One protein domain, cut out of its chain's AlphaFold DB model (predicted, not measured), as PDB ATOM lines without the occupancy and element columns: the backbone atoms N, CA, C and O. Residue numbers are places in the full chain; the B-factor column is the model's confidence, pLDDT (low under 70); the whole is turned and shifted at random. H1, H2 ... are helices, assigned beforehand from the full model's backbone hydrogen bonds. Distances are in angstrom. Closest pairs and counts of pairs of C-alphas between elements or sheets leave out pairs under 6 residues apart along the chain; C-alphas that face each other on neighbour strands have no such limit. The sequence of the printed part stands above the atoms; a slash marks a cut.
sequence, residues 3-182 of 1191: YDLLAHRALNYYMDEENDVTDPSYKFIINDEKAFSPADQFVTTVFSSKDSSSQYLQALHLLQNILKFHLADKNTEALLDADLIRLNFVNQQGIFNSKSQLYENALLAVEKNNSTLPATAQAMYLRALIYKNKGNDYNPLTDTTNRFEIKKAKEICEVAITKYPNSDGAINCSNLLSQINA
ATOM      1  N   TYR A   3     151.272 132.734  95.839       87.38
ATOM      2  CA  TYR A   3     151.423 134.109  95.384       87.38
ATOM      3  C   TYR A   3     152.187 134.948  96.418       87.38
ATOM      4  O   TYR A   3     153.211 135.514  96.061       87.38
ATOM      5  N   ASP A   4     151.790 134.930  97.696       84.94
ATOM      6  CA  ASP A   4     152.476 135.696  98.758       84.94
ATOM      7  C   ASP A   4     153.938 135.265  98.937       84.94
ATOM      8  O   ASP A   4     154.811 136.113  99.091       84.94
ATOM      9  N   LEU A   5     154.222 133.958  98.838       84.50
ATOM     10  CA  LEU A   5     155.583 133.408  98.864       84.50
ATOM     11  C   LEU A   5     156.478 134.065  97.801       84.50
ATOM     12  O   LEU A   5     157.577 134.538  98.089       84.50
ATOM     13  N   LEU A   6     156.018 134.059  96.548       87.38
ATOM     14  CA  LEU A   6     156.795 134.555  95.413       87.38
ATOM     15  C   LEU A   6     156.817 136.086  95.371       87.38
ATOM     16  O   LEU A   6     157.861 136.672  95.088       87.38
ATOM     17  N   ALA A   7     155.692 136.727  95.689       88.94
ATOM     18  CA  ALA A   7     155.542 138.174  95.675       88.94
ATOM     19  C   ALA A   7     156.371 138.836  96.780       88.94
ATOM     20  O   ALA A   7     157.127 139.747  96.473       88.94
ATOM     21  N   HIS A   8     156.338 138.357  98.028       87.69
ATOM     22  CA  HIS A   8     157.171 138.936  99.093       87.69
ATOM     23  C   HIS A   8     158.667 138.655  98.898       87.69
ATOM     24  O   HIS A   8     159.497 139.497  99.235       87.69
ATOM     25  N   ARG A   9     159.037 137.527  98.274       84.81
ATOM     26  CA  ARG A   9     160.431 137.274  97.877       84.81
ATOM     27  C   ARG A   9     160.907 138.255  96.803       84.81
ATOM     28  O   ARG A   9     161.998 138.801  96.931       84.81
ATOM     29  N   ALA A  10     160.106 138.474  95.761       86.62
ATOM     30  CA  ALA A  10     160.416 139.466  94.733       86.62
ATOM     31  C   ALA A  10     160.423 140.891  95.311       86.62
ATOM     32  O   ALA A  10     161.272 141.698  94.952       86.62
ATOM     33  N   LEU A  11     159.527 141.181  96.254       88.75
ATOM     34  CA  LEU A  11     159.457 142.465  96.939       88.75
ATOM     35  C   LEU A  11     160.722 142.746  97.755       88.75
ATOM     36  O   LEU A  11     161.257 143.842  97.649       88.75
ATOM     37  N   ASN A  12     161.241 141.759  98.490       84.19
ATOM     38  CA  ASN A  12     162.505 141.902  99.218       84.19
ATOM     39  C   ASN A  12     163.679 142.240  98.287       84.19
ATOM     40  O   ASN A  12     164.532 143.025  98.673       84.19
ATOM     41  N   TYR A  13     163.706 141.683  97.070       84.38
ATOM     42  CA  TYR A  13     164.714 142.024  96.062       84.38
ATOM     43  C   TYR A  13     164.567 143.472  95.566       84.38
ATOM     44  O   TYR A  13     165.549 144.194  95.510       84.38
ATOM     45  N   TYR A  14     163.348 143.913  95.235       87.00
ATOM     46  CA  TYR A  14     163.115 145.255  94.677       87.00
ATOM     47  C   TYR A  14     163.100 146.395  95.712       87.00
ATOM     48  O   TYR A  14     163.153 147.564  95.331       87.00
ATOM     49  N   MET A  15     162.948 146.084  97.002       84.44
ATOM     50  CA  MET A  15     162.972 147.071  98.087       84.44
ATOM     51  C   MET A  15     164.388 147.406  98.581       84.44
ATOM     52  O   MET A  15     164.534 148.382  99.321       84.44
ATOM     53  N   ASP A  16     165.389 146.609  98.206       78.25
ATOM     54  CA  ASP A  16     166.794 146.851  98.540       78.25
ATOM     55  C   ASP A  16     167.416 147.910  97.605       78.25
ATOM     56  O   ASP A  16     166.859 148.229  96.554       78.25
ATOM     57  N   GLU A  17     168.533 148.521  98.005       62.81
ATOM     58  CA  GLU A  17     169.261 149.476  97.155       62.81
ATOM     59  C   GLU A  17     170.130 148.755  96.107       62.81
ATOM     60  O   GLU A  17     170.751 147.727  96.383       62.81
ATOM     61  N   GLU A  18     170.219 149.320  94.897       59.44
ATOM     62  CA  GLU A  18     171.217 148.915  93.901       59.44
ATOM     63  C   GLU A  18     172.635 149.096  94.471       59.44
ATOM     64  O   GLU A  18     173.052 150.213  94.773       59.44
ATOM     65  N   ASN A  19     173.416 148.015  94.535       47.66
ATOM     66  CA  ASN A  19     174.884 148.080  94.591       47.66
ATOM     67  C   ASN A  19     175.471 148.178  93.165       47.66
ATOM     68  O   ASN A  19     176.494 147.560  92.866       47.66
ATOM     69  N   ASP A  20     174.799 148.885  92.252       46.62
ATOM     70  CA  ASP A  20     175.298 149.062  90.892       46.62
ATOM     71  C   ASP A  20     176.429 150.095  90.867       46.62
ATOM     72  O   ASP A  20     176.403 151.119  91.548       46.62
ATOM     73  N   VAL A  21     177.440 149.837  90.035       49.22
ATOM     74  CA  VAL A  21     178.615 150.711  89.882       49.22
ATOM     75  C   VAL A  21     178.243 152.066  89.240       49.22
ATOM     76  O   VAL A  21     178.994 153.033  89.370       49.22
ATOM     77  N   THR A  22     177.087 152.171  88.566       55.06
ATOM     78  CA  THR A  22     176.611 153.399  87.896       55.06
ATOM     79  C   THR A  22     175.081 153.527  87.910       55.06
ATOM     80  O   THR A  22     174.401 152.714  87.287       55.06
ATOM     81  N   ASP A  23     174.552 154.585  88.536       60.66
ATOM     82  CA  ASP A  23     173.113 154.902  88.593       60.66
ATOM     83  C   ASP A  23     172.588 155.486  87.252       60.66
ATOM     84  O   ASP A  23     173.285 156.289  86.608       60.66
ATOM     85  N   PRO A  24     171.341 155.184  86.832       64.38
ATOM     86  CA  PRO A  24     170.749 155.730  85.610       64.38
ATOM     87  C   PRO A  24     170.450 157.237  85.708       64.38
ATOM     88  O   PRO A  24     170.033 157.760  86.743       64.38
ATOM     89  N   SER A  25     170.554 157.947  84.576       58.12
ATOM     90  CA  SER A  25     170.364 159.409  84.487       58.12
ATOM     91  C   SER A  25     168.962 159.906  84.887       58.12
ATOM     92  O   SER A  25     168.776 161.093  85.151       58.12
ATOM     93  N   TYR A  26     167.958 159.019  84.893       64.88
ATOM     94  CA  TYR A  26     166.564 159.296  85.266       64.88
ATOM     95  C   TYR A  26     166.072 158.327  86.350       64.88
ATOM     96  O   TYR A  26     165.011 157.717  86.200       64.88
ATOM     97  N   LYS A  27     166.852 158.164  87.427       71.31
ATOM     98  CA  LYS A  27     166.468 157.354  88.590       71.31
ATOM     99  C   LYS A  27     165.060 157.725  89.066       71.31
ATOM    100  O   LYS A  27     164.761 158.897  89.304       71.31
ATOM    101  N   PHE A  28     164.181 156.730  89.172       81.62
ATOM    102  CA  PHE A  28     162.844 156.943  89.716       81.62
ATOM    103  C   PHE A  28     162.954 157.256  91.209       81.62
ATOM    104  O   PHE A  28     163.530 156.490  91.979       81.62
ATOM    105  N   ILE A  29     162.374 158.384  91.606       81.75
ATOM    106  CA  ILE A  29     162.271 158.806  92.999       81.75
ATOM    107  C   ILE A  29     160.807 158.757  93.423       81.75
ATOM    108  O   ILE A  29     159.916 159.185  92.687       81.75
ATOM    109  N   ILE A  30     160.542 158.250  94.625       86.50
ATOM    110  CA  ILE A  30     159.186 158.232  95.177       86.50
ATOM    111  C   ILE A  30     158.917 159.607  95.797       86.50
ATOM    112  O   ILE A  30     159.298 159.857  96.938       86.50
ATOM    113  N   ASN A  31     158.298 160.511  95.034       85.12
ATOM    114  CA  ASN A  31     158.006 161.888  95.459       85.12
ATOM    115  C   ASN A  31     156.517 162.286  95.348       85.12
ATOM    116  O   ASN A  31     156.153 163.388  95.758       85.12
ATOM    117  N   ASP A  32     155.643 161.407  94.838       89.00
ATOM    118  CA  ASP A  32     154.189 161.628  94.819       89.00
ATOM    119  C   ASP A  32     153.576 161.232  96.171       89.00
ATOM    120  O   ASP A  32     153.632 160.070  96.583       89.00
ATOM    121  N   GLU A  33     152.975 162.200  96.870       90.62
ATOM    122  CA  GLU A  33     152.356 162.008  98.188       90.62
ATOM    123  C   GLU A  33     151.258 160.931  98.181       90.62
ATOM    124  O   GLU A  33     150.993 160.319  99.219       90.62
ATOM    125  N   LYS A  34     150.669 160.620  97.015       91.31
ATOM    126  CA  LYS A  34     149.706 159.517  96.856       91.31
ATOM    127  C   LYS A  34     150.292 158.146  97.189       91.31
ATOM    128  O   LYS A  34     149.537 157.210  97.451       91.31
ATOM    129  N   ALA A  35     151.617 158.011  97.248       91.31
ATOM    130  CA  ALA A  35     152.273 156.812  97.759       91.31
ATOM    131  C   ALA A  35     151.919 156.513  99.231       91.31
ATOM    132  O   ALA A  35     152.016 155.358  99.641       91.31
ATOM    133  N   PHE A  36     151.453 157.508 100.001       93.31
ATOM    134  CA  PHE A  36     150.936 157.361 101.370       93.31
ATOM    135  C   PHE A  36     149.404 157.263 101.464       93.31
ATOM    136  O   PHE A  36     148.874 157.128 102.567       93.31
ATOM    137  N   SER A  37     148.677 157.300 100.343       92.12
ATOM    138  CA  SER A  37     147.211 157.210 100.346       92.12
ATOM    139  C   SER A  37     146.704 155.893 100.961       92.12
ATOM    140  O   SER A  37     147.459 154.911 101.026       92.12
ATOM    141  N   PRO A  38     145.430 155.843 101.401       92.12
ATOM    142  CA  PRO A  38     144.769 154.601 101.801       92.12
ATOM    143  C   PRO A  38     144.894 153.503 100.733       92.12
ATOM    144  O   PRO A  38     144.980 153.808  99.542       92.12
ATOM    145  N   ALA A  39     144.921 152.232 101.150       90.88
ATOM    146  CA  ALA A  39     145.240 151.102 100.271       90.88
ATOM    147  C   ALA A  39     144.357 151.026  99.007       90.88
ATOM    148  O   ALA A  39     144.875 150.796  97.919       90.88
ATOM    149  N   ASP A  40     143.054 151.293  99.118       89.81
ATOM    150  CA  ASP A  40     142.091 151.327  98.003       89.81
ATOM    151  C   ASP A  40     142.396 152.420  96.959       89.81
ATOM    152  O   ASP A  40     142.204 152.226  95.756       89.81
ATOM    153  N   GLN A  41     142.935 153.556  97.397       91.88
ATOM    154  CA  GLN A  41     143.383 154.643  96.525       91.88
ATOM    155  C   GLN A  41     144.795 154.393  95.978       91.88
ATOM    156  O   GLN A  41     145.082 154.683  94.815       91.88
ATOM    157  N   PHE A  42     145.686 153.814  96.785       94.25
ATOM    158  CA  PHE A  42     147.049 153.490  96.370       94.25
ATOM    159  C   PHE A  42     147.065 152.478  95.215       94.25
ATOM    160  O   PHE A  42     147.774 152.694  94.232       94.25
ATOM    161  N   VAL A  43     146.233 151.427  95.264       92.81
ATOM    162  CA  VAL A  43     146.171 150.398  94.200       92.81
ATOM    163  C   VAL A  43     145.678 150.923  92.848       92.81
ATOM    164  O   VAL A  43     145.864 150.255  91.834       92.81
ATOM    165  N   THR A  44     145.048 152.103  92.809       92.25
ATOM    166  CA  THR A  44     144.572 152.747  91.570       92.25
ATOM    167  C   THR A  44     145.466 153.899  91.098       92.25
ATOM    168  O   THR A  44     145.249 154.442  90.015       92.25
ATOM    169  N   THR A  45     146.485 154.270  91.879       93.00
ATOM    170  CA  THR A  45     147.412 155.361  91.545       93.00
ATOM    171  C   THR A  45     148.400 154.932  90.458       93.00
ATOM    172  O   THR A  45     148.907 153.816  90.470       93.00
ATOM    173  N   VAL A  46     148.707 155.815  89.508       91.38
ATOM    174  CA  VAL A  46     149.654 155.518  88.422       91.38
ATOM    175  C   VAL A  46     151.023 156.108  88.753       91.38
ATOM    176  O   VAL A  46     151.182 157.326  88.756       91.38
ATOM    177  N   PHE A  47     152.013 155.245  88.983       90.81
ATOM    178  CA  PHE A  47     153.426 155.622  89.094       90.81
ATOM    179  C   PHE A  47     154.138 155.307  87.775       90.81
ATOM    180  O   PHE A  47     154.016 154.193  87.262       90.81
ATOM    181  N   SER A  48     154.862 156.280  87.214       85.94
ATOM    182  CA  SER A  48     155.577 156.126  85.940       85.94
ATOM    183  C   SER A  48     156.951 156.791  85.986       85.94
ATOM    184  O   SER A  48     157.134 157.802  86.661       85.94
ATOM    185  N   SER A  49     157.906 156.220  85.253       83.12
ATOM    186  CA  SER A  49     159.255 156.753  85.057       83.12
ATOM    187  C   SER A  49     159.679 156.547  83.605       83.12
ATOM    188  O   SER A  49     159.124 155.698  82.907       83.12
ATOM    189  N   LYS A  50     160.683 157.307  83.151       79.50
ATOM    190  CA  LYS A  50     161.370 157.023  81.878       79.50
ATOM    191  C   LYS A  50     162.179 155.726  81.950       79.50
ATOM    192  O   LYS A  50     162.366 155.081  80.925       79.50
ATOM    193  N   ASP A  51     162.634 155.366  83.147       76.88
ATOM    194  CA  ASP A  51     163.278 154.092  83.440       76.88
ATOM    195  C   ASP A  51     162.242 153.099  83.983       76.88
ATOM    196  O   ASP A  51     161.882 153.122  85.162       76.88
ATOM    197  N   SER A  52     161.731 152.236  83.105       79.25
ATOM    198  CA  SER A  52     160.760 151.200  83.469       79.25
ATOM    199  C   SER A  52     161.365 150.046  84.277       79.25
ATOM    200  O   SER A  52     160.611 149.272  84.867       79.25
ATOM    201  N   SER A  53     162.695 149.907  84.299       80.00
ATOM    202  CA  SER A  53     163.420 148.866  85.045       80.00
ATOM    203  C   SER A  53     163.691 149.228  86.504       80.00
ATOM    204  O   SER A  53     164.114 148.354  87.254       80.00
ATOM    205  N   SER A  54     163.420 150.469  86.921       83.44
ATOM    206  CA  SER A  54     163.720 150.919  88.280       83.44
ATOM    207  C   SER A  54     163.132 149.998  89.354       83.44
ATOM    208  O   SER A  54     161.917 149.777  89.404       83.44
ATOM    209  N   GLN A  55     163.989 149.526  90.264       85.69
ATOM    210  CA  GLN A  55     163.599 148.617  91.343       85.69
ATOM    211  C   GLN A  55     162.503 149.207  92.233       85.69
ATOM    212  O   GLN A  55     161.499 148.548  92.482       85.69
ATOM    213  N   TYR A  56     162.605 150.484  92.615       89.06
ATOM    214  CA  TYR A  56     161.578 151.142  93.430       89.06
ATOM    215  C   TYR A  56     160.235 151.273  92.712       89.06
ATOM    216  O   TYR A  56     159.184 151.167  93.348       89.06
ATOM    217  N   LEU A  57     160.242 151.468  91.389       89.94
ATOM    218  CA  LEU A  57     159.011 151.458  90.601       89.94
ATOM    219  C   LEU A  57     158.382 150.057  90.600       89.94
ATOM    220  O   LEU A  57     157.182 149.926  90.847       89.94
ATOM    221  N   GLN A  58     159.197 149.014  90.401       90.81
ATOM    222  CA  GLN A  58     158.750 147.619  90.452       90.81
ATOM    223  C   GLN A  58     158.252 147.221  91.849       90.81
ATOM    224  O   GLN A  58     157.225 146.553  91.960       90.81
ATOM    225  N   ALA A  59     158.900 147.695  92.916       92.25
ATOM    226  CA  ALA A  59     158.451 147.506  94.292       92.25
ATOM    227  C   ALA A  59     157.068 148.133  94.520       92.25
ATOM    228  O   ALA A  59     156.187 147.471  95.068       92.25
ATOM    229  N   LEU A  60     156.831 149.371  94.058       93.62
ATOM    230  CA  LEU A  60     155.511 150.006  94.160       93.62
ATOM    231  C   LEU A  60     154.441 149.231  93.383       93.62
ATOM    232  O   LEU A  60     153.371 148.981  93.934       93.62
ATOM    233  N   HIS A  61     154.714 148.812  92.143       94.44
ATOM    234  CA  HIS A  61     153.765 148.010  91.353       94.44
ATOM    235  C   HIS A  61     153.475 146.657  92.010       94.44
ATOM    236  O   HIS A  61     152.329 146.208  92.041       94.44
ATOM    237  N   LEU A  62     154.491 146.015  92.583       93.88
ATOM    238  CA  LEU A  62     154.330 144.750  93.287       93.88
ATOM    239  C   LEU A  62     153.510 144.920  94.571       93.88
ATOM    240  O   LEU A  62     152.589 144.140  94.803       93.88
ATOM    241  N   LEU A  63     153.752 145.982  95.344       94.62
ATOM    242  CA  LEU A  63     152.924 146.356  96.495       94.62
ATOM    243  C   LEU A  63     151.476 146.653  96.082       94.62
ATOM    244  O   LEU A  63     150.552 146.220  96.768       94.62
ATOM    245  N   GLN A  64     151.244 147.325  94.947       95.62
ATOM    246  CA  GLN A  64     149.892 147.531  94.408       95.62
ATOM    247  C   GLN A  64     149.207 146.198  94.087       95.62
ATOM    248  O   GLN A  64     148.035 146.020  94.418       95.62
ATOM    249  N   ASN A  65     149.927 145.245  93.492       94.38
ATOM    250  CA  ASN A  65     149.388 143.924  93.170       94.38
ATOM    251  C   ASN A  65     149.094 143.093  94.430       94.38
ATOM    252  O   ASN A  65     148.044 142.457  94.499       94.38
ATOM    253  N   ILE A  66     149.984 143.107  95.430       93.62
ATOM    254  CA  ILE A  66     149.788 142.419  96.719       93.62
ATOM    255  C   ILE A  66     148.572 142.999  97.453       93.62
ATOM    256  O   ILE A  66     147.665 142.259  97.831       93.62
ATOM    257  N   LEU A  67     148.489 144.326  97.590       94.12
ATOM    258  CA  LEU A  67     147.353 144.975  98.250       94.12
ATOM    259  C   LEU A  67     146.044 144.713  97.501       94.12
ATOM    260  O   LEU A  67     145.042 144.374  98.121       94.12
ATOM    261  N   LYS A  68     146.048 144.793  96.164       94.00
ATOM    262  CA  LYS A  68     144.866 144.495  95.345       94.00
ATOM    263  C   LYS A  68     144.384 143.053  95.509       94.00
ATOM    264  O   LYS A  68     143.176 142.833  95.513       94.00
ATOM    265  N   PHE A  69     145.305 142.099  95.646       92.19
ATOM    266  CA  PHE A  69     144.978 140.698  95.904       92.19
ATOM    267  C   PHE A  69     144.263 140.532  97.254       92.19
ATOM    268  O   PHE A  69     143.205 139.909  97.305       92.19
ATOM    269  N   HIS A  70     144.765 141.177  98.312       91.94
ATOM    270  CA  HIS A  70     144.201 141.065  99.661       91.94
ATOM    271  C   HIS A  70     143.005 141.990  99.953       91.94
ATOM    272  O   HIS A  70     142.306 141.779 100.941       91.94
ATOM    273  N   LEU A  71     142.703 142.991  99.113       89.44
ATOM    274  CA  LEU A  71     141.518 143.856  99.284       89.44
ATOM    275  C   LEU A  71     140.191 143.074  99.254       89.44
ATOM    276  O   LEU A  71     139.193 143.544  99.797       89.44
ATOM    277  N   ALA A  72     140.171 141.902  98.615       84.44
ATOM    278  CA  ALA A  72     139.002 141.029  98.537       84.44
ATOM    279  C   ALA A  72     138.916 140.003  99.688       84.44
ATOM    280  O   ALA A  72     137.926 139.267  99.774       84.44
ATOM    281  N   ASP A  73     139.924 139.935 100.563       86.75
ATOM    282  CA  ASP A  73     139.976 138.947 101.636       86.75
ATOM    283  C   ASP A  73     138.992 139.273 102.763       86.75
ATOM    284  O   ASP A  73     138.824 140.415 103.189       86.75
ATOM    285  N   LYS A  74     138.359 138.229 103.313       80.00
ATOM    286  CA  LYS A  74     137.481 138.366 104.489       80.00
ATOM    287  C   LYS A  74     138.261 138.642 105.779       80.00
ATOM    288  O   LYS A  74     137.704 139.241 106.693       80.00
ATOM    289  N   ASN A  75     139.512 138.173 105.866       81.62
ATOM    290  CA  ASN A  75     140.441 138.502 106.948       81.62
ATOM    291  C   ASN A  75     141.444 139.539 106.432       81.62
ATOM    292  O   ASN A  75     142.263 139.231 105.570       81.62
ATOM    293  N   THR A  76     141.396 140.749 106.977       84.44
ATOM    294  CA  THR A  76     142.217 141.879 106.532       84.44
ATOM    295  C   THR A  76     143.598 141.939 107.195       84.44
ATOM    296  O   THR A  76     144.335 142.895 106.968       84.44
ATOM    297  N   GLU A  77     144.002 140.939 107.990       84.81
ATOM    298  CA  GLU A  77     145.335 140.908 108.614       84.81
ATOM    299  C   GLU A  77     146.479 140.876 107.591       84.81
ATOM    300  O   GLU A  77     147.455 141.605 107.759       84.81
ATOM    301  N   ALA A  78     146.349 140.094 106.513       85.56
ATOM    302  CA  ALA A  78     147.352 140.039 105.444       85.56
ATOM    303  C   ALA A  78     147.422 141.360 104.656       85.56
ATOM    304  O   ALA A  78     148.511 141.850 104.360       85.56
ATOM    305  N   LEU A  79     146.260 141.979 104.400       89.81
ATOM    306  CA  LEU A  79     146.165 143.313 103.802       89.81
ATOM    307  C   LEU A  79     146.886 144.356 104.668       89.81
ATOM    308  O   LEU A  79     147.656 145.155 104.145       89.81
ATOM    309  N   LEU A  80     146.653 144.337 105.982       89.69
ATOM    310  CA  LEU A  80     147.256 145.271 106.929       89.69
ATOM    311  C   LEU A  80     148.779 145.105 107.022       89.69
ATOM    312  O   LEU A  80     149.497 146.101 107.044       89.69
ATOM    313  N   ASP A  81     149.281 143.872 107.067       88.38
ATOM    314  CA  ASP A  81     150.722 143.600 107.133       88.38
ATOM    315  C   ASP A  81     151.442 144.102 105.866       88.38
ATOM    316  O   ASP A  81     152.398 144.875 105.962       88.38
ATOM    317  N   ALA A  82     150.901 143.788 104.681       90.25
ATOM    318  CA  ALA A  82     151.407 144.297 103.405       90.25
ATOM    319  C   ALA A  82     151.332 145.833 103.308       90.25
ATOM    320  O   ALA A  82     152.240 146.470 102.765       90.25
ATOM    321  N   ASP A  83     150.284 146.448 103.863       93.25
ATOM    322  CA  ASP A  83     150.124 147.904 103.855       93.25
ATOM    323  C   ASP A  83     151.141 148.597 104.770       93.25
ATOM    324  O   ASP A  83     151.714 149.624 104.405       93.25
ATOM    325  N   LEU A  84     151.454 148.013 105.931       91.81
ATOM    326  CA  LEU A  84     152.512 148.514 106.810       91.81
ATOM    327  C   LEU A  84     153.905 148.368 106.183       91.81
ATOM    328  O   LEU A  84     154.721 149.283 106.332       91.81
ATOM    329  N   ILE A  85     154.165 147.279 105.445       91.56
ATOM    330  CA  ILE A  85     155.396 147.112 104.653       91.56
ATOM    331  C   ILE A  85     155.503 148.231 103.610       91.56
ATOM    332  O   ILE A  85     156.528 148.912 103.563       91.56
ATOM    333  N   ARG A  86     154.430 148.490 102.842       94.19
ATOM    334  CA  ARG A  86     154.372 149.610 101.885       94.19
ATOM    335  C   ARG A  86     154.683 150.938 102.564       94.19
ATOM    336  O   ARG A  86     155.549 151.674 102.100       94.19
ATOM    337  N   LEU A  87     153.968 151.273 103.637       94.12
ATOM    338  CA  LEU A  87     154.109 152.571 104.295       94.12
ATOM    339  C   LEU A  87     155.521 152.763 104.858       94.12
ATOM    340  O   LEU A  87     156.079 153.854 104.738       94.12
ATOM    341  N   ASN A  88     156.118 151.716 105.438       90.81
ATOM    342  CA  ASN A  88     157.497 151.771 105.911       90.81
ATOM    343  C   ASN A  88     158.496 151.912 104.752       90.81
ATOM    344  O   ASN A  88     159.392 152.741 104.847       90.81
ATOM    345  N   PHE A  89     158.308 151.186 103.644       91.81
ATOM    346  CA  PHE A  89     159.132 151.313 102.436       91.81
ATOM    347  C   PHE A  89     159.101 152.734 101.862       91.81
ATOM    348  O   PHE A  89     160.149 153.348 101.678       91.81
ATOM    349  N   VAL A  90     157.910 153.307 101.663       92.00
ATOM    350  CA  VAL A  90     157.746 154.688 101.171       92.00
ATOM    351  C   VAL A  90     158.352 155.694 102.161       92.00
ATOM    352  O   VAL A  90     158.986 156.671 101.758       92.00
ATOM    353  N   ASN A  91     158.228 155.448 103.470       90.12
ATOM    354  CA  ASN A  91     158.882 156.258 104.496       90.12
ATOM    355  C   ASN A  91     160.402 156.027 104.602       90.12
ATOM    356  O   ASN A  91     161.111 156.867 105.140       90.12
ATOM    357  N   GLN A  92     160.957 154.938 104.095       85.62
ATOM    358  CA  GLN A  92     162.406 154.765 104.041       85.62
ATOM    359  C   GLN A  92     162.942 155.417 102.765       85.62
ATOM    360  O   GLN A  92     163.705 156.376 102.867       85.62
ATOM    361  N   GLN A  93     162.394 155.059 101.604       86.38
ATOM    362  CA  GLN A  93     162.960 155.395 100.294       86.38
ATOM    363  C   GLN A  93     162.394 156.653  99.615       86.38
ATOM    364  O   GLN A  93     162.970 157.150  98.651       86.38
ATOM    365  N   GLY A  94     161.272 157.207 100.084       84.19
ATOM    366  CA  GLY A  94     160.664 158.376  99.438       84.19
ATOM    367  C   GLY A  94     161.263 159.727  99.834       84.19
ATOM    368  O   GLY A  94     161.792 159.898 100.935       84.19
ATOM    369  N   ILE A  95     161.136 160.716  98.946       81.88
ATOM    370  CA  ILE A  95     161.657 162.082  99.096       81.88
ATOM    371  C   ILE A  95     160.474 163.052  99.097       81.88
ATOM    372  O   ILE A  95     159.865 163.308  98.061       81.88
ATOM    373  N   PHE A  96     160.149 163.609 100.266       81.88
ATOM    374  CA  PHE A  96     159.001 164.505 100.434       81.88
ATOM    375  C   PHE A  96     159.341 165.677 101.351       81.88
ATOM    376  O   PHE A  96     160.037 165.507 102.352       81.88
ATOM    377  N   ASN A  97     158.748 166.844 101.088       70.38
ATOM    378  CA  ASN A  97     158.918 168.038 101.927       70.38
ATOM    379  C   ASN A  97     158.332 167.871 103.351       70.38
ATOM    380  O   ASN A  97     158.795 168.538 104.271       70.38
ATOM    381  N   SER A  98     157.339 166.983 103.544       78.81
ATOM    382  CA  SER A  98     156.662 166.712 104.835       78.81
ATOM    383  C   SER A  98     156.560 165.213 105.167       78.81
ATOM    384  O   SER A  98     155.554 164.741 105.697       78.81
ATOM    385  N   LYS A  99     157.611 164.447 104.848       82.69
ATOM    386  CA  LYS A  99     157.644 162.973 104.913       82.69
ATOM    387  C   LYS A  99     157.125 162.381 106.229       82.69
ATOM    388  O   LYS A  99     156.210 161.562 106.216       82.69
ATOM    389  N   SER A 100     157.650 162.839 107.369       84.31
ATOM    390  CA  SER A 100     157.250 162.324 108.685       84.31
ATOM    391  C   SER A 100     155.773 162.579 109.001       84.31
ATOM    392  O   SER A 100     155.154 161.745 109.652       84.31
ATOM    393  N   GLN A 101     155.199 163.697 108.537       88.38
ATOM    394  CA  GLN A 101     153.784 164.013 108.756       88.38
ATOM    395  C   GLN A 101     152.875 163.143 107.884       88.38
ATOM    396  O   GLN A 101     151.847 162.667 108.360       88.38
ATOM    397  N   LEU A 102     153.252 162.914 106.621       90.88
ATOM    398  CA  LEU A 102     152.504 162.045 105.706       90.88
ATOM    399  C   LEU A 102     152.472 160.601 106.220       90.88
ATOM    400  O   LEU A 102     151.401 160.002 106.299       90.88
ATOM    401  N   TYR A 103     153.625 160.081 106.649       93.56
ATOM    402  CA  TYR A 103     153.724 158.741 107.223       93.56
ATOM    403  C   TYR A 103     152.918 158.610 108.522       93.56
ATOM    404  O   TYR A 103     152.150 157.663 108.686       93.56
ATOM    405  N   GLU A 104     153.020 159.592 109.421       93.38
ATOM    406  CA  GLU A 104     152.243 159.621 110.661       93.38
ATOM    407  C   GLU A 104     150.726 159.636 110.396       93.38
ATOM    408  O   GLU A 104     149.982 158.871 111.015       93.38
ATOM    409  N   ASN A 105     150.267 160.463 109.449       93.31
ATOM    410  CA  ASN A 105     148.859 160.538 109.060       93.31
ATOM    411  C   ASN A 105     148.358 159.208 108.473       93.31
ATOM    412  O   ASN A 105     147.245 158.784 108.796       93.31
ATOM    413  N   ALA A 106     149.173 158.539 107.652       93.38
ATOM    414  CA  ALA A 106     148.838 157.243 107.073       93.38
ATOM    415  C   ALA A 106     148.706 156.153 108.151       93.38
ATOM    416  O   ALA A 106     147.698 155.446 108.187       93.38
ATOM    417  N   LEU A 107     149.651 156.074 109.096       93.75
ATOM    418  CA  LEU A 107     149.560 155.149 110.236       93.75
ATOM    419  C   LEU A 107     148.328 155.434 111.107       93.75
ATOM    420  O   LEU A 107     147.621 154.516 111.517       93.75
ATOM    421  N   LEU A 108     148.013 156.710 111.350       92.81
ATOM    422  CA  LEU A 108     146.830 157.108 112.112       92.81
ATOM    423  C   LEU A 108     145.516 156.737 111.397       92.81
ATOM    424  O   LEU A 108     144.535 156.395 112.060       92.81
ATOM    425  N   ALA A 109     145.483 156.770 110.063       91.00
ATOM    426  CA  ALA A 109     144.350 156.273 109.283       91.00
ATOM    427  C   ALA A 109     144.212 154.743 109.396       91.00
ATOM    428  O   ALA A 109     143.108 154.248 109.633       91.00
ATOM    429  N   VAL A 110     145.328 154.009 109.319       90.62
ATOM    430  CA  VAL A 110     145.367 152.551 109.525       90.62
ATOM    431  C   VAL A 110     144.813 152.173 110.902       90.62
ATOM    432  O   VAL A 110     143.976 151.272 111.000       90.62
ATOM    433  N   GLU A 111     145.205 152.898 111.954       90.25
ATOM    434  CA  GLU A 111     144.723 152.681 113.323       90.25
ATOM    435  C   GLU A 111     143.213 152.889 113.484       90.25
ATOM    436  O   GLU A 111     142.547 152.127 114.191       90.25
ATOM    437  N   LYS A 112     142.664 153.923 112.837       88.75
ATOM    438  CA  LYS A 112     141.226 154.225 112.886       88.75
ATOM    439  C   LYS A 112     140.410 153.169 112.146       88.75
ATOM    440  O   LYS A 112     139.395 152.714 112.670       88.75
ATOM    441  N   ASN A 113     140.873 152.756 110.968       85.62
ATOM    442  CA  ASN A 113     140.129 151.864 110.080       85.62
ATOM    443  C   ASN A 113     140.174 150.392 110.522       85.62
ATOM    444  O   ASN A 113     139.231 149.655 110.260       85.62
ATOM    445  N   ASN A 114     141.220 149.971 111.243       84.88
ATOM    446  CA  ASN A 114     141.432 148.576 111.657       84.88
ATOM    447  C   ASN A 114     141.382 148.389 113.183       84.88
ATOM    448  O   ASN A 114     142.034 147.514 113.752       84.88
ATOM    449  N   SER A 115     140.617 149.231 113.879       81.69
ATOM    450  CA  SER A 115     140.665 149.345 115.342       81.69
ATOM    451  C   SER A 115     140.300 148.071 116.131       81.69
ATOM    452  O   SER A 115     140.567 148.021 117.333       81.69
ATOM    453  N   THR A 116     139.733 147.045 115.495       81.81
ATOM    454  CA  THR A 116     139.382 145.752 116.110       81.81
ATOM    455  C   THR A 116     140.451 144.665 115.944       81.81
ATOM    456  O   THR A 116     140.387 143.662 116.651       81.81
ATOM    457  N   LEU A 117     141.439 144.847 115.059       85.75
ATOM    458  CA  LEU A 117     142.464 143.838 114.766       85.75
ATOM    459  C   LEU A 117     143.682 143.973 115.697       85.75
ATOM    460  O   LEU A 117     144.212 145.077 115.831       85.75
ATOM    461  N   PRO A 118     144.205 142.874 116.274       84.81
ATOM    462  CA  PRO A 118     145.429 142.910 117.079       84.81
ATOM    463  C   PRO A 118     146.663 143.413 116.317       84.81
ATOM    464  O   PRO A 118     147.524 144.069 116.901       84.81
ATOM    465  N   ALA A 119     146.744 143.152 115.006       84.31
ATOM    466  CA  ALA A 119     147.844 143.600 114.148       84.31
ATOM    467  C   ALA A 119     147.973 145.139 114.069       84.31
ATOM    468  O   ALA A 119     149.063 145.657 113.821       84.31
ATOM    469  N   THR A 120     146.909 145.884 114.386       89.25
ATOM    470  CA  THR A 120     146.907 147.356 114.447       89.25
ATOM    471  C   THR A 120     147.881 147.913 115.488       89.25
ATOM    472  O   THR A 120     148.397 149.020 115.323       89.25
ATOM    473  N   ALA A 121     148.218 147.139 116.524       90.50
ATOM    474  CA  ALA A 121     149.230 147.529 117.503       90.50
ATOM    475  C   ALA A 121     150.605 147.805 116.865       90.50
ATOM    476  O   ALA A 121     151.373 148.609 117.390       90.50
ATOM    477  N   GLN A 122     150.923 147.169 115.729       90.62
ATOM    478  CA  GLN A 122     152.182 147.405 115.022       90.62
ATOM    479  C   GLN A 122     152.222 148.806 114.392       90.62
ATOM    480  O   GLN A 122     153.257 149.465 114.444       90.62
ATOM    481  N   ALA A 123     151.094 149.303 113.873       92.00
ATOM    482  CA  ALA A 123     150.983 150.677 113.376       92.00
ATOM    483  C   ALA A 123     151.213 151.697 114.506       92.00
ATOM    484  O   ALA A 123     151.968 152.655 114.336       92.00
ATOM    485  N   MET A 124     150.641 151.434 115.689       94.00
ATOM    486  CA  MET A 124     150.850 152.259 116.887       94.00
ATOM    487  C   MET A 124     152.320 152.267 117.324       94.00
ATOM    488  O   MET A 124     152.855 153.326 117.650       94.00
ATOM    489  N   TYR A 125     152.995 151.112 117.293       94.31
ATOM    490  CA  TYR A 125     154.429 151.011 117.577       94.31
ATOM    491  C   TYR A 125     155.277 151.829 116.591       94.31
ATOM    492  O   TYR A 125     156.114 152.626 117.014       94.31
ATOM    493  N   LEU A 126     155.031 151.690 115.283       92.94
ATOM    494  CA  LEU A 126     155.731 152.463 114.250       92.94
ATOM    495  C   LEU A 126     155.506 153.970 114.430       92.94
ATOM    496  O   LEU A 126     156.449 154.753 114.324       92.94
ATOM    497  N   ARG A 127     154.289 154.388 114.803       94.81
ATOM    498  CA  ARG A 127     154.005 155.788 115.135       94.81
ATOM    499  C   ARG A 127     154.752 156.236 116.394       94.81
ATOM    500  O   ARG A 127     155.321 157.325 116.402       94.81
ATOM    501  N   ALA A 128     154.813 155.409 117.438       95.12
ATOM    502  CA  ALA A 128     155.602 155.700 118.636       95.12
ATOM    503  C   ALA A 128     157.100 155.867 118.314       95.12
ATOM    504  O   ALA A 128     157.752 156.743 118.882       95.12
ATOM    505  N   LEU A 129     157.646 155.104 117.358       93.56
ATOM    506  CA  LEU A 129     159.023 155.285 116.885       93.56
ATOM    507  C   LEU A 129     159.253 156.638 116.202       93.56
ATOM    508  O   LEU A 129     160.306 157.231 116.426       93.56
ATOM    509  N   ILE A 130     158.290 157.169 115.437       92.62
ATOM    510  CA  ILE A 130     158.389 158.527 114.862       92.62
ATOM    511  C   ILE A 130     158.619 159.546 115.982       92.62
ATOM    512  O   ILE A 130     159.536 160.360 115.908       92.62
ATOM    513  N   TYR A 131     157.810 159.473 117.038       94.06
ATOM    514  CA  TYR A 131     157.889 160.365 118.192       94.06
ATOM    515  C   TYR A 131     159.173 160.174 119.011       94.06
ATOM    516  O   TYR A 131     159.802 161.155 119.408       94.06
ATOM    517  N   LYS A 132     159.617 158.926 119.202       93.75
ATOM    518  CA  LYS A 132     160.915 158.613 119.819       93.75
ATOM    519  C   LYS A 132     162.064 159.239 119.023       93.75
ATOM    520  O   LYS A 132     162.930 159.875 119.612       93.75
ATOM    521  N   ASN A 133     162.054 159.087 117.698       90.44
ATOM    522  CA  ASN A 133     163.101 159.598 116.817       90.44
ATOM    523  C   ASN A 133     163.109 161.129 116.771       90.44
ATOM    524  O   ASN A 133     164.164 161.708 116.994       90.44
ATOM    525  N   LYS A 134     161.943 161.782 116.626       89.44
ATOM    526  CA  LYS A 134     161.816 163.246 116.777       89.44
ATOM    527  C   LYS A 134     162.386 163.707 118.123       89.44
ATOM    528  O   LYS A 134     163.091 164.707 118.196       89.44
ATOM    529  N   GLY A 135     162.098 162.959 119.189       90.12
ATOM    530  CA  GLY A 135     162.632 163.208 120.524       90.12
ATOM    531  C   GLY A 135     164.156 163.089 120.613       90.12
ATOM    532  O   GLY A 135     164.763 163.870 121.334       90.12
ATOM    533  N   ASN A 136     164.785 162.177 119.868       89.06
ATOM    534  CA  ASN A 136     166.247 162.054 119.821       89.06
ATOM    535  C   ASN A 136     166.926 163.261 119.149       89.06
ATOM    536  O   ASN A 136     168.089 163.532 119.439       89.06
ATOM    537  N   ASP A 137     166.207 164.008 118.305       86.81
ATOM    538  CA  ASP A 137     166.700 165.250 117.691       86.81
ATOM    539  C   ASP A 137     166.698 166.442 118.668       86.81
ATOM    540  O   ASP A 137     167.173 167.530 118.334       86.81
ATOM    541  N   TYR A 138     166.163 166.269 119.882       87.19
ATOM    542  CA  TYR A 138     166.184 167.293 120.922       87.19
ATOM    543  C   TYR A 138     167.620 167.712 121.250       87.19
ATOM    544  O   TYR A 138     168.452 166.904 121.667       87.19
ATOM    545  N   ASN A 139     167.900 169.012 121.131       86.69
ATOM    546  CA  ASN A 139     169.161 169.587 121.565       86.69
ATOM    547  C   ASN A 139     168.912 170.687 122.602       86.69
ATOM    548  O   ASN A 139     168.527 171.798 122.226       86.69
ATOM    549  N   PRO A 140     169.201 170.449 123.891       85.38
ATOM    550  CA  PRO A 140     168.833 171.380 124.952       85.38
ATOM    551  C   PRO A 140     169.459 172.777 124.824       85.38
ATOM    552  O   PRO A 140     168.923 173.735 125.371       85.38
ATOM    553  N   LEU A 141     170.585 172.904 124.112       84.12
ATOM    554  CA  LEU A 141     171.318 174.166 123.978       84.12
ATOM    555  C   LEU A 141     170.993 174.930 122.689       84.12
ATOM    556  O   LEU A 141     171.342 176.104 122.589       84.12
ATOM    557  N   THR A 142     170.387 174.285 121.686       82.12
ATOM    558  CA  THR A 142     170.156 174.910 120.369       82.12
ATOM    559  C   THR A 142     168.734 174.778 119.842       82.12
ATOM    560  O   THR A 142     168.238 175.748 119.279       82.12
ATOM    561  N   ASP A 143     168.083 173.622 119.996       83.69
ATOM    562  CA  ASP A 143     166.722 173.390 119.500       83.69
ATOM    563  C   ASP A 143     165.914 172.552 120.496       83.69
ATOM    564  O   ASP A 143     166.126 171.348 120.673       83.69
ATOM    565  N   THR A 144     164.963 173.214 121.152       88.56
ATOM    566  CA  THR A 144     164.125 172.618 122.192       88.56
ATOM    567  C   THR A 144     162.762 172.151 121.682       88.56
ATOM    568  O   THR A 144     161.937 171.732 122.494       88.56
ATOM    569  N   THR A 145     162.499 172.227 120.374       89.94
ATOM    570  CA  THR A 145     161.170 171.988 119.783       89.94
ATOM    571  C   THR A 145     160.628 170.599 120.125       89.94
ATOM    572  O   THR A 145     159.475 170.468 120.530       89.94
ATOM    573  N   ASN A 146     161.479 169.571 120.065       89.88
ATOM    574  CA  ASN A 146     161.071 168.169 120.222       89.88
ATOM    575  C   ASN A 146     161.224 167.612 121.649       89.88
ATOM    576  O   ASN A 146     161.221 166.396 121.854       89.88
ATOM    577  N   ARG A 147     161.360 168.481 122.658       91.69
ATOM    578  CA  ARG A 147     161.661 168.082 124.043       91.69
ATOM    579  C   ARG A 147     160.739 166.974 124.574       91.69
ATOM    580  O   ARG A 147     161.229 166.002 125.134       91.69
ATOM    581  N   PHE A 148     159.426 167.103 124.372       94.56
ATOM    582  CA  PHE A 148     158.410 166.204 124.939       94.56
ATOM    583  C   PHE A 148     157.948 165.081 123.994       94.56
ATOM    584  O   PHE A 148     156.992 164.373 124.308       94.56
ATOM    585  N   GLU A 149     158.596 164.878 122.845       94.56
ATOM    586  CA  GLU A 149     158.124 163.890 121.861       94.56
ATOM    587  C   GLU A 149     158.291 162.439 122.358       94.56
ATOM    588  O   GLU A 149     157.419 161.607 122.121       94.56
ATOM    589  N   ILE A 150     159.315 162.135 123.169       94.25
ATOM    590  CA  ILE A 150     159.473 160.799 123.788       94.25
ATOM    591  C   ILE A 150     158.305 160.477 124.736       94.25
ATOM    592  O   ILE A 150     157.853 159.332 124.801       94.25
ATOM    593  N   LYS A 151     157.761 161.482 125.435       95.25
ATOM    594  CA  LYS A 151     156.580 161.302 126.290       95.25
ATOM    595  C   LYS A 151     155.357 160.875 125.469       95.25
ATOM    596  O   LYS A 151     154.652 159.957 125.877       95.25
ATOM    597  N   LYS A 152     155.148 161.466 124.288       94.69
ATOM    598  CA  LYS A 152     154.070 161.045 123.375       94.69
ATOM    599  C   LYS A 152     154.267 159.605 122.894       94.69
ATOM    600  O   LYS A 152     153.308 158.840 122.851       94.69
ATOM    601  N   ALA A 153     155.506 159.208 122.585       95.75
ATOM    602  CA  ALA A 153     155.819 157.820 122.230       95.75
ATOM    603  C   ALA A 153     155.424 156.843 123.350       95.75
ATOM    604  O   ALA A 153     154.795 155.821 123.084       95.75
ATOM    605  N   LYS A 154     155.732 157.193 124.607       95.81
ATOM    606  CA  LYS A 154     155.319 156.432 125.791       95.81
ATOM    607  C   LYS A 154     153.796 156.291 125.889       95.81
ATOM    608  O   LYS A 154     153.317 155.169 126.030       95.81
ATOM    609  N   GLU A 155     153.054 157.390 125.768       96.00
ATOM    610  CA  GLU A 155     151.583 157.390 125.841       96.00
ATOM    611  C   GLU A 155     150.959 156.487 124.758       96.00
ATOM    612  O   GLU A 155     150.053 155.705 125.042       96.00
ATOM    613  N   ILE A 156     151.488 156.514 123.527       95.00
ATOM    614  CA  ILE A 156     151.030 155.635 122.437       95.00
ATOM    615  C   ILE A 156     151.278 154.156 122.774       95.00
ATOM    616  O   ILE A 156     150.384 153.324 122.591       95.00
ATOM    617  N   CYS A 157     152.468 153.822 123.283       95.81
ATOM    618  CA  CYS A 157     152.809 152.455 123.674       95.81
ATOM    619  C   CYS A 157     151.908 151.928 124.800       95.81
ATOM    620  O   CYS A 157     151.456 150.786 124.729       95.81
ATOM    621  N   GLU A 158     151.606 152.746 125.811       95.94
ATOM    622  CA  GLU A 158     150.716 152.372 126.922       95.94
ATOM    623  C   GLU A 158     149.296 152.041 126.431       95.94
ATOM    624  O   GLU A 158     148.704 151.037 126.851       95.94
ATOM    625  N   VAL A 159     148.768 152.820 125.478       95.00
ATOM    626  CA  VAL A 159     147.468 152.535 124.849       95.00
ATOM    627  C   VAL A 159     147.526 151.246 124.023       95.00
ATOM    628  O   VAL A 159     146.609 150.428 124.121       95.00
ATOM    629  N   ALA A 160     148.590 151.023 123.243       93.88
ATOM    630  CA  ALA A 160     148.737 149.823 122.413       93.88
ATOM    631  C   ALA A 160     148.766 148.534 123.252       93.88
ATOM    632  O   ALA A 160     148.067 147.571 122.932       93.88
ATOM    633  N   ILE A 161     149.522 148.541 124.357       93.94
ATOM    634  CA  ILE A 161     149.646 147.406 125.284       93.94
ATOM    635  C   ILE A 161     148.301 147.092 125.948       93.94
ATOM    636  O   ILE A 161     147.920 145.927 126.049       93.94
ATOM    637  N   THR A 162     147.568 148.128 126.367       94.00
ATOM    638  CA  THR A 162     146.273 147.969 127.047       94.00
ATOM    639  C   THR A 162     145.189 147.463 126.094       94.00
ATOM    640  O   THR A 162     144.374 146.623 126.469       94.00
ATOM    641  N   LYS A 163     145.165 147.969 124.855       92.44
ATOM    642  CA  LYS A 163     144.103 147.676 123.884       92.44
ATOM    643  C   LYS A 163     144.304 146.352 123.138       92.44
ATOM    644  O   LYS A 163     143.315 145.700 122.814       92.44
ATOM    645  N   TYR A 164     145.549 145.947 122.880       91.69
ATOM    646  CA  TYR A 164     145.883 144.755 122.084       91.69
ATOM    647  C   TYR A 164     146.918 143.859 122.790       91.69
ATOM    648  O   TYR A 164     148.031 143.674 122.279       91.69
ATOM    649  N   PRO A 165     146.589 143.288 123.963       88.50
ATOM    650  CA  PRO A 165     147.534 142.474 124.725       88.50
ATOM    651  C   PRO A 165     148.042 141.276 123.904       88.50
ATOM    652  O   PRO A 165     147.295 140.674 123.136       88.50
ATOM    653  N   ASN A 166     149.318 140.913 124.078       85.25
ATOM    654  CA  ASN A 166     150.012 139.791 123.408       85.25
ATOM    655  C   ASN A 166     150.193 139.897 121.876       85.25
ATOM    656  O   ASN A 166     150.768 138.987 121.263       85.25
ATOM    657  N   SER A 167     149.739 140.991 121.253       89.81
ATOM    658  CA  SER A 167     150.054 141.305 119.855       89.81
ATOM    659  C   SER A 167     151.539 141.645 119.677       89.81
ATOM    660  O   SER A 167     152.207 142.082 120.618       89.81
ATOM    661  N   ASP A 168     152.061 141.482 118.462       86.44
ATOM    662  CA  ASP A 168     153.479 141.742 118.167       86.44
ATOM    663  C   ASP A 168     153.830 143.222 118.389       86.44
ATOM    664  O   ASP A 168     154.828 143.547 119.030       86.44
ATOM    665  N   GLY A 169     152.937 144.129 117.981       88.56
ATOM    666  CA  GLY A 169     153.077 145.557 118.252       88.56
ATOM    667  C   GLY A 169     153.045 145.911 119.742       88.56
ATOM    668  O   GLY A 169     153.774 146.807 120.164       88.56
ATOM    669  N   ALA A 170     152.266 145.199 120.568       91.75
ATOM    670  CA  ALA A 170     152.267 145.392 122.021       91.75
ATOM    671  C   ALA A 170     153.556 144.876 122.684       91.75
ATOM    672  O   ALA A 170     154.048 145.505 123.626       91.75
ATOM    673  N   ILE A 171     154.136 143.779 122.184       92.19
ATOM    674  CA  ILE A 171     155.456 143.280 122.607       92.19
ATOM    675  C   ILE A 171     156.535 144.327 122.290       92.19
ATOM    676  O   ILE A 171     157.266 144.749 123.189       92.19
ATOM    677  N   ASN A 172     156.549 144.838 121.057       92.19
ATOM    678  CA  ASN A 172     157.471 145.885 120.610       92.19
ATOM    679  C   ASN A 172     157.307 147.185 121.423       92.19
ATOM    680  O   ASN A 172     158.287 147.769 121.890       92.19
ATOM    681  N   CYS A 173     156.062 147.603 121.684       94.31
ATOM    682  CA  CYS A 173     155.757 148.735 122.562       94.31
ATOM    683  C   CYS A 173     156.235 148.508 124.003       94.31
ATOM    684  O   CYS A 173     156.723 149.446 124.627       94.31
ATOM    685  N   SER A 174     156.136 147.288 124.537       93.50
ATOM    686  CA  SER A 174     156.602 146.959 125.895       93.50
ATOM    687  C   SER A 174     158.127 147.038 126.006       93.50
ATOM    688  O   SER A 174     158.661 147.579 126.982       93.50
ATOM    689  N   ASN A 175     158.841 146.561 124.983       92.75
ATOM    690  CA  ASN A 175     160.296 146.682 124.888       92.75
ATOM    691  C   ASN A 175     160.720 148.154 124.764       92.75
ATOM    692  O   ASN A 175     161.620 148.602 125.481       92.75
ATOM    693  N   LEU A 176     160.029 148.938 123.928       93.31
ATOM    694  CA  LEU A 176     160.271 150.375 123.789       93.31
ATOM    695  C   LEU A 176     159.984 151.142 125.090       93.31
ATOM    696  O   LEU A 176     160.794 151.970 125.503       93.31
ATOM    697  N   LEU A 177     158.884 150.836 125.779       94.06
ATOM    698  CA  LEU A 177     158.533 151.430 127.069       94.06
ATOM    699  C   LEU A 177     159.602 151.129 128.133       94.06
ATOM    700  O   LEU A 177     159.971 152.014 128.908       94.06
ATOM    701  N   SER A 178     160.154 149.911 128.126       91.44
ATOM    702  CA  SER A 178     161.269 149.524 128.998       91.44
ATOM    703  C   SER A 178     162.533 150.345 128.711       91.44
ATOM    704  O   SER A 178     163.194 150.788 129.646       91.44
ATOM    705  N   GLN A 179     162.839 150.631 127.438       90.88
ATOM    706  CA  GLN A 179     163.950 151.520 127.055       90.88
ATOM    707  C   GLN A 179     163.701 152.989 127.440       90.88
ATOM    708  O   GLN A 179     164.623 153.687 127.861       90.88
ATOM    709  N   ILE A 180     162.469 153.486 127.288       93.25
ATOM    710  CA  ILE A 180     162.116 154.876 127.619       93.25
ATOM    711  C   ILE A 180     162.216 155.114 129.126       93.25
ATOM    712  O   ILE A 180     162.776 156.131 129.536       93.25
ATOM    713  N   ASN A 181     161.715 154.178 129.935       91.25
ATOM    714  CA  ASN A 181     161.704 154.289 131.392       91.25
ATOM    715  C   ASN A 181     163.039 153.893 132.046       91.25
ATOM    716  O   ASN A 181     163.228 154.194 133.223       91.25
ATOM    717  N   ALA A 182     163.971 153.265 131.316       89.19
ATOM    718  CA  ALA A 182     165.281 152.895 131.849       89.19
ATOM    719  C   ALA A 182     166.006 154.124 132.440       89.19
ATOM    720  O   ALA A 182     166.196 155.116 131.723       89.19
TER     721      ALA A 182
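What this domain is: This is residues 3 to 182 of the 1191 residues of the protein "Alpha-2-macroglobulin" of Chitinophagaceae bacterium (UniProt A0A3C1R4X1). The long helices form a zigzag wall, H4, H5, H6 and H7 side by side, with H8 and H9 packing on H7 to make a group of three at one end and H1 packing on H4 at the other. The short H2 and H3 lie on the side of H4 away from H1, and H2 packs on H6. The printed part has 180 residues with nine named helices, H1 to H9 in chain order, and no named strand; its class is all helix. It is compact, with a radius of gyration of the C-alphas of 17.7 A, and its spans of 48 by 47 by 26 A make it only just flat.

How they stand to each other: Start at H5, residues 77 to 93, which with H6 (99 to 113), H7 (120 to 136), H8 (149 to 163) and H9 (168 to 181) makes an up and down bundle, each helix running against the one before. The hairpin of H5 and H6 touches closest at C-alphas 91 and 103, 6.3 A apart, at a shallow tilt of 8 degrees. In the next hairpin H6 touches H7 at C-alphas 107 and 123, 5.6 A. H7 and H8, a hairpin too, touch at Ala 128 and Ala 153, C-alphas 4.2 A apart. H9 touches H8 at a steep tilt of 41 degrees, C-alphas 161 and 170 being 4.6 A apart, and touches H7 with residues 168 to 173 alone, closest at C-alphas 122 and 169, 3.8 A. On from H5 the other way, look at H4, residues 55 to 70: it forms a hairpin with H5, C-alphas 70 and 79 being 5.1 A apart. H1, residues 3 to 14, touches H4 at C-alphas 14 and 55, 4.8 A, opposite ways. H2, residues 33 to 36, touches H6 at C-alphas 36 and 106, 6.1 A. H3, residues 39 to 42, only just touches H4, with 3 pairs of C-alphas within 8 A, closest 39 and 67, 6.8 A. In H1 and H4 to H9 every O i to N i+4 pair is within hydrogen-bond range; H2 and H3 are too short for one.

Where its parts are: Find C-alpha 77 at (145.335, 140.908, 108.614); H5 runs 24.3 A to C-alpha 93. H7 measures 24.9 A, H4 22.4 A, H8 21.5 A, H6 21.4 A, H9 20.0 A and H1 16.2 A. H1 begins at (151.423, 134.109, 95.384), and H9 ends at (161.704, 154.289, 131.392).

The domain as a whole: The C-alphas farthest apart are those of Tyr 3 and Leu 141, 53.1 A. The printed part has no cut. Long links join H1 to H2, H3 to H4 and H7 to H8. Residues 17 to 26 have pLDDT under 70.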